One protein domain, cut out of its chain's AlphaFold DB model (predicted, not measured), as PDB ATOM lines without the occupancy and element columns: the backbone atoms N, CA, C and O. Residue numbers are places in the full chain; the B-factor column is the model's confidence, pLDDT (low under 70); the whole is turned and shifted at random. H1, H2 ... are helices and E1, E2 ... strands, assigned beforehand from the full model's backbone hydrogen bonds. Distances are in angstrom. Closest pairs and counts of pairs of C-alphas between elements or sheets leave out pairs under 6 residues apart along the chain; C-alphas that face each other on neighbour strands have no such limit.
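This is residues 12 to 52 of the 60 residues of an uncharacterized protein of Firmicutes bacterium (UniProt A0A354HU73). Two ten-residue helices, H1 and H3, stand crosswise to each other and meet near Val 24 and Val 38, and the four-residue helix H2 sits at the turn between them. After H3 the chain turns again into the short strand E1, and residues 12 to 13, at the start of the printed part, run antiparallel beside residues 48 to 49 of E1, a small two-stranded pairing. The printed part has 41 residues, with three named helices and one named strand in the order H1, H2, H3, E1, and its class is mostly helix. It is compact, with a radius of gyration of the C-alphas of 9.6 A, and flat, with spans of 24 by 23 by 12 A.

The printed part begins with residues 12 to 13, a stretch too short to be named, which pairs antiparallel with residues 48 to 49 of E1, the strand of residues 48 to 51. E1 pairs with no named strand. H1, residues 17 to 26, touches H3, residues 35 to 44, with the C-alphas of Val 24 and Val 38 the closest, 6.9 A apart. Their lines are about perpendicular, but only just, at 70.1 degrees. H1 and H2, residues 29 to 32, are close but not clearly touching; their closest C-alphas, those of Val 24 and Lys 32, are 7.5 A apart. H2 and H3 only just touch, and only at the corner by their link, with 3 pairs of C-alphas within 8 A; the closest are those of Lys 31 and Glu 37, 5.6 A apart. Between H3 and E1 the closest C-alphas are those of Leu 42 and Ile 48, 5.7 A apart. E1 is apart from H2, and apart from H1 only just, with the closest C-alphas 8.4 A apart. In H1 and H3 every O i to N i+4 pair is within hydrogen-bond range. H2 is too short for such a pair, and its one O i to N i+3 pair is within range.

H1 runs from Pro 17, with its C-alpha at (28.621, -32.863, -14.389), to Glu 26, over 14.4 A. H2 runs from Ser 29 to Lys 32. H3 runs from Leu 35, with its C-alpha at (21.133, -34.317, -28.948), to Arg 44, over 14.1 A. E1 runs from Ile 48 to His 51, where the C-alpha is at (23.742, -48.628, -21.922).

The two C-alphas farthest apart are those of Ser 29 and Gly 52, 26.4 A, while those of the first and last printed residues, Arg 12 and Gly 52, are 11.0 A apart. The links H1 to H2, H2 to H3 and H3 to E1 are tight, and the printed part has no cut. The mean pLDDT of the printed part is 89.0, and no printed residue is under 70.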
ATOM      1  N   ARG A  12      25.576 -43.754 -18.266       84.31
ATOM      2  CA  ARG A  12      26.323 -43.547 -17.030       84.31
ATOM      3  C   ARG A  12      27.301 -42.403 -17.241       84.31
ATOM      4  O   ARG A  12      27.998 -42.372 -18.248       84.31
ATOM      5  N   LEU A  13      27.349 -41.467 -16.298       86.62
ATOM      6  CA  LEU A  13      28.383 -40.436 -16.286       86.62
ATOM      7  C   LEU A  13      29.685 -41.045 -15.760       86.62
ATOM      8  O   LEU A  13      29.697 -41.572 -14.647       86.62
ATOM      9  N   GLN A  14      30.755 -40.947 -16.544       90.94
ATOM     10  CA  GLN A  14      32.109 -41.335 -16.129       90.94
ATOM     11  C   GLN A  14      32.914 -40.129 -15.622       90.94
ATOM     12  O   GLN A  14      33.936 -40.295 -14.961       90.94
ATOM     13  N   ALA A  15      32.436 -38.916 -15.912       90.00
ATOM     14  CA  ALA A  15      33.026 -37.649 -15.495       90.00
ATOM     15  C   ALA A  15      32.058 -36.830 -14.628       90.00
ATOM     16  O   ALA A  15      30.861 -37.123 -14.532       90.00
ATOM     17  N   SER A  16      32.563 -35.766 -14.002       90.88
ATOM     18  CA  SER A  16      31.714 -34.865 -13.229       90.88
ATOM     19  C   SER A  16      30.736 -34.099 -14.139       90.88
ATOM     20  O   SER A  16      31.056 -33.776 -15.289       90.88
ATOM     21  N   PRO A  17      29.557 -33.693 -13.627       88.19
ATOM     22  CA  PRO A  17      28.621 -32.863 -14.389       88.19
ATOM     23  C   PRO A  17      29.246 -31.561 -14.903       88.19
ATOM     24  O   PRO A  17      28.850 -31.035 -15.940       88.19
ATOM     25  N   ARG A  18      30.241 -31.028 -14.179       92.94
ATOM     26  CA  ARG A  18      30.976 -29.829 -14.583       92.94
ATOM     27  C   ARG A  18      31.801 -30.078 -15.843       92.94
ATOM     28  O   ARG A  18      31.755 -29.249 -16.745       92.94
ATOM     29  N   GLU A  19      32.519 -31.194 -15.909       92.50
ATOM     30  CA  GLU A  19      33.338 -31.570 -17.070       92.50
ATOM     31  C   GLU A  19      32.476 -31.822 -18.306       92.50
ATOM     32  O   GLU A  19      32.759 -31.274 -19.367       92.50
ATOM     33  N   VAL A  20      31.365 -32.545 -18.146       90.19
ATOM     34  CA  VAL A  20      30.390 -32.773 -19.225       90.19
ATOM     35  C   VAL A  20      29.865 -31.445 -19.770       90.19
ATOM     36  O   VAL A  20      29.885 -31.213 -20.975       90.19
ATOM     37  N   ASN A  21      29.440 -30.535 -18.890       92.56
ATOM     38  CA  ASN A  21      28.921 -29.236 -19.311       92.56
ATOM     39  C   ASN A  21      29.977 -28.367 -20.006       92.56
ATOM     40  O   ASN A  21      29.641 -27.644 -20.943       92.56
ATOM     41  N   LEU A  22      31.234 -28.409 -19.556       95.06
ATOM     42  CA  LEU A  22      32.333 -27.698 -20.216       95.06
ATOM     43  C   LEU A  22      32.567 -28.253 -21.622       95.06
ATOM     44  O   LEU A  22      32.537 -27.482 -22.579       95.06
ATOM     45  N   PHE A  23      32.662 -29.575 -21.753       94.56
ATOM     46  CA  PHE A  23      32.828 -30.237 -23.044       94.56
ATOM     47  C   PHE A  23      31.699 -29.878 -24.019       94.56
ATOM     48  O   PHE A  23      31.955 -29.440 -25.139       94.56
ATOM     49  N   VAL A  24      30.436 -29.966 -23.581       91.94
ATOM     50  CA  VAL A  24      29.280 -29.614 -24.424       91.94
ATOM     51  C   VAL A  24      29.320 -28.147 -24.856       91.94
ATOM     52  O   VAL A  24      28.924 -27.835 -25.974       91.94
ATOM     53  N   ARG A  25      29.809 -27.226 -24.017       93.31
ATOM     54  CA  ARG A  25      29.932 -25.804 -24.386       93.31
ATOM     55  C   ARG A  25      30.999 -25.571 -25.452       93.31
ATOM     56  O   ARG A  25      30.783 -24.726 -26.326       93.31
ATOM     57  N   GLU A  26      32.097 -26.316 -25.381       94.94
ATOM     58  CA  GLU A  26      33.230 -26.247 -26.310       94.94
ATOM     59  C   GLU A  26      32.953 -26.930 -27.655       94.94
ATOM     60  O   GLU A  26      33.630 -26.636 -28.641       94.94
ATOM     61  N   LEU A  27      31.919 -27.779 -27.743       93.06
ATOM     62  CA  LEU A  27      31.525 -28.387 -29.011       93.06
ATOM     63  C   LEU A  27      31.185 -27.322 -30.075       93.06
ATOM     64  O   LEU A  27      30.550 -26.301 -29.766       93.06
ATOM     65  N   PRO A  28      31.530 -27.565 -31.352       93.00
ATOM     66  CA  PRO A  28      31.105 -26.721 -32.463       93.00
ATOM     67  C   PRO A  28      29.581 -26.595 -32.534       93.00
ATOM     68  O   PRO A  28      28.866 -27.562 -32.272       93.00
ATOM     69  N   SER A  29      29.069 -25.431 -32.947       88.31
ATOM     70  CA  SER A  29      27.623 -25.159 -33.013       88.31
ATOM     71  C   SER A  29      26.842 -26.237 -33.770       88.31
ATOM     72  O   SER A  29      25.873 -26.756 -33.231       88.31
ATOM     73  N   HIS A  30      27.353 -26.688 -34.922       86.00
ATOM     74  CA  HIS A  30      26.716 -27.723 -35.748       86.00
ATOM     75  C   HIS A  30      26.556 -29.088 -35.053       86.00
ATOM     76  O   HIS A  30      25.684 -29.868 -35.421       86.00
ATOM     77  N   LYS A  31      27.391 -29.406 -34.052       84.81
ATOM     78  CA  LYS A  31      27.271 -30.647 -33.268       84.81
ATOM     79  C   LYS A  31      26.315 -30.506 -32.086       84.81
ATOM     80  O   LYS A  31      25.869 -31.509 -31.545       84.81
ATOM     81  N   LYS A  32      26.006 -29.272 -31.677       87.56
ATOM     82  CA  LYS A  32      25.091 -28.965 -30.565       87.56
ATOM     83  C   LYS A  32      23.628 -28.923 -31.003       87.56
ATOM     84  O   LYS A  32      22.749 -29.034 -30.155       87.56
ATOM     85  N   ASP A  33      23.379 -28.816 -32.307       86.19
ATOM     86  CA  ASP A  33      22.032 -28.762 -32.885       86.19
ATOM     87  C   ASP A  33      21.244 -30.074 -32.719       86.19
ATOM     88  O   ASP A  33      20.015 -30.076 -32.763       86.19
ATOM     89  N   SER A  34      21.933 -31.198 -32.491       84.38
ATOM     90  CA  SER A  34      21.315 -32.512 -32.316       84.38
ATOM     91  C   SER A  34      21.785 -33.179 -31.031       84.38
ATOM     92  O   SER A  34      22.977 -33.412 -30.838       84.38
ATOM     93  N   LEU A  35      20.835 -33.569 -30.173       83.56
ATOM     94  CA  LEU A  35      21.133 -34.317 -28.948       83.56
ATOM     95  C   LEU A  35      21.887 -35.622 -29.251       83.56
ATOM     96  O   LEU A  35      22.760 -36.011 -28.486       83.56
ATOM     97  N   PHE A  36      21.587 -36.269 -30.380       84.19
ATOM     98  CA  PHE A  36      22.273 -37.482 -30.822       84.19
ATOM     99  C   PHE A  36      23.765 -37.231 -31.064       84.19
ATOM    100  O   PHE A  36      24.601 -38.002 -30.601       84.19
ATOM    101  N   GLU A  37      24.110 -36.128 -31.734       87.81
ATOM    102  CA  GLU A  37      25.509 -35.756 -31.962       87.81
ATOM    103  C   GLU A  37      26.215 -35.426 -30.649       87.81
ATOM    104  O   GLU A  37      27.293 -35.953 -30.392       87.81
ATOM    105  N   VAL A  38      25.582 -34.638 -29.775       90.00
ATOM    106  CA  VAL A  38      26.144 -34.317 -28.453       90.00
ATOM    107  C   VAL A  38      26.436 -35.587 -27.653       90.00
ATOM    108  O   VAL A  38      27.529 -35.740 -27.114       90.00
ATOM    109  N   VAL A  39      25.484 -36.520 -27.608       88.06
ATOM    110  CA  VAL A  39      25.627 -37.798 -26.901       88.06
ATOM    111  C   VAL A  39      26.747 -38.652 -27.508       88.06
ATOM    112  O   VAL A  39      27.564 -39.182 -26.760       88.06
ATOM    113  N   ARG A  40      26.854 -38.735 -28.841       88.38
ATOM    114  CA  ARG A  40      27.956 -39.457 -29.505       88.38
ATOM    115  C   ARG A  40      29.320 -38.850 -29.210       88.38
ATOM    116  O   ARG A  40      30.285 -39.581 -29.029       88.38
ATOM    117  N   GLU A  41      29.427 -37.528 -29.174       92.75
ATOM    118  CA  GLU A  41      30.693 -36.863 -28.861       92.75
ATOM    119  C   GLU A  41      31.081 -37.055 -27.390       92.75
ATOM    120  O   GLU A  41      32.251 -37.287 -27.102       92.75
ATOM    121  N   LEU A  42      30.107 -37.037 -26.472       91.81
ATOM    122  CA  LEU A  42      30.330 -37.350 -25.059       91.81
ATOM    123  C   LEU A  42      30.796 -38.799 -24.849       91.81
ATOM    124  O   LEU A  42      31.688 -39.036 -24.035       91.81
ATOM    125  N   GLU A  43      30.223 -39.757 -25.582       90.44
ATOM    126  CA  GLU A  43      30.647 -41.163 -25.550       90.44
ATOM    127  C   GLU A  43      32.055 -41.328 -26.138       90.44
ATOM    128  O   GLU A  43      32.921 -41.939 -25.515       90.44
ATOM    129  N   ARG A  44      32.327 -40.720 -27.302       91.94
ATOM    130  CA  ARG A  44      33.660 -40.731 -27.938       91.94
ATOM    131  C   ARG A  44      34.741 -40.123 -27.051       91.94
ATOM    132  O   ARG A  44      35.875 -40.590 -27.077       91.94
ATOM    133  N   ALA A  45      34.397 -39.091 -26.286       93.19
ATOM    134  CA  ALA A  45      35.289 -38.469 -25.315       93.19
ATOM    135  C   ALA A  45      35.441 -39.287 -24.018       93.19
ATOM    136  O   ALA A  45      36.232 -38.909 -23.157       93.19
ATOM    137  N   GLY A  46      34.689 -40.382 -23.853       92.88
ATOM    138  CA  GLY A  46      34.706 -41.219 -22.652       92.88
ATOM    139  C   GLY A  46      34.064 -40.563 -21.427       92.88
ATOM    140  O   GLY A  46      34.273 -41.024 -20.308       92.88
ATOM    141  N   LEU A  47      33.298 -39.484 -21.613       92.50
ATOM    142  CA  LEU A  47      32.646 -38.746 -20.525       92.50
ATOM    143  C   LEU A  47      31.347 -39.418 -20.074       92.50
ATOM    144  O   LEU A  47      30.923 -39.261 -18.924       92.50
ATOM    145  N   ILE A  48      30.723 -40.172 -20.979       89.31
ATOM    146  CA  ILE A  48      29.561 -41.008 -20.701       89.31
ATOM    147  C   ILE A  48      29.756 -42.409 -21.275       89.31
ATOM    148  O   ILE A  48      30.495 -42.605 -22.236       89.31
ATOM    149  N   GLU A  49      29.031 -43.365 -20.715       87.31
ATOM    150  CA  GLU A  49      28.908 -44.726 -21.225       87.31
ATOM    151  C   GLU A  49      27.439 -44.991 -21.560       87.31
ATOM    152  O   GLU A  49      26.568 -44.843 -20.695       87.31
ATOM    153  N   LEU A  50      27.142 -45.346 -22.811       82.94
ATOM    154  CA  LEU A  50      25.787 -45.677 -23.241       82.94
ATOM    155  C   LEU A  50      25.449 -47.129 -22.885       82.94
ATOM    156  O   LEU A  50      26.161 -48.067 -23.231       82.94
ATOM    157  N   HIS A  51      24.310 -47.321 -22.225       76.94
ATOM    158  CA  HIS A  51      23.742 -48.628 -21.922       76.94
ATOM    159  C   HIS A  51      22.446 -48.811 -22.725       76.94
ATOM    160  O   HIS A  51      21.347 -48.522 -22.246       76.94
ATOM    161  N   GLY A  52      22.587 -49.289 -23.960       71.88
ATOM    162  CA  GLY A  52      21.486 -49.513 -24.899       71.88
ATOM    163  C   GLY A  52      21.844 -49.059 -26.311       71.88
ATOM    164  O   GLY A  52      22.945 -48.573 -26.556       71.88
TER     165      GLY A  52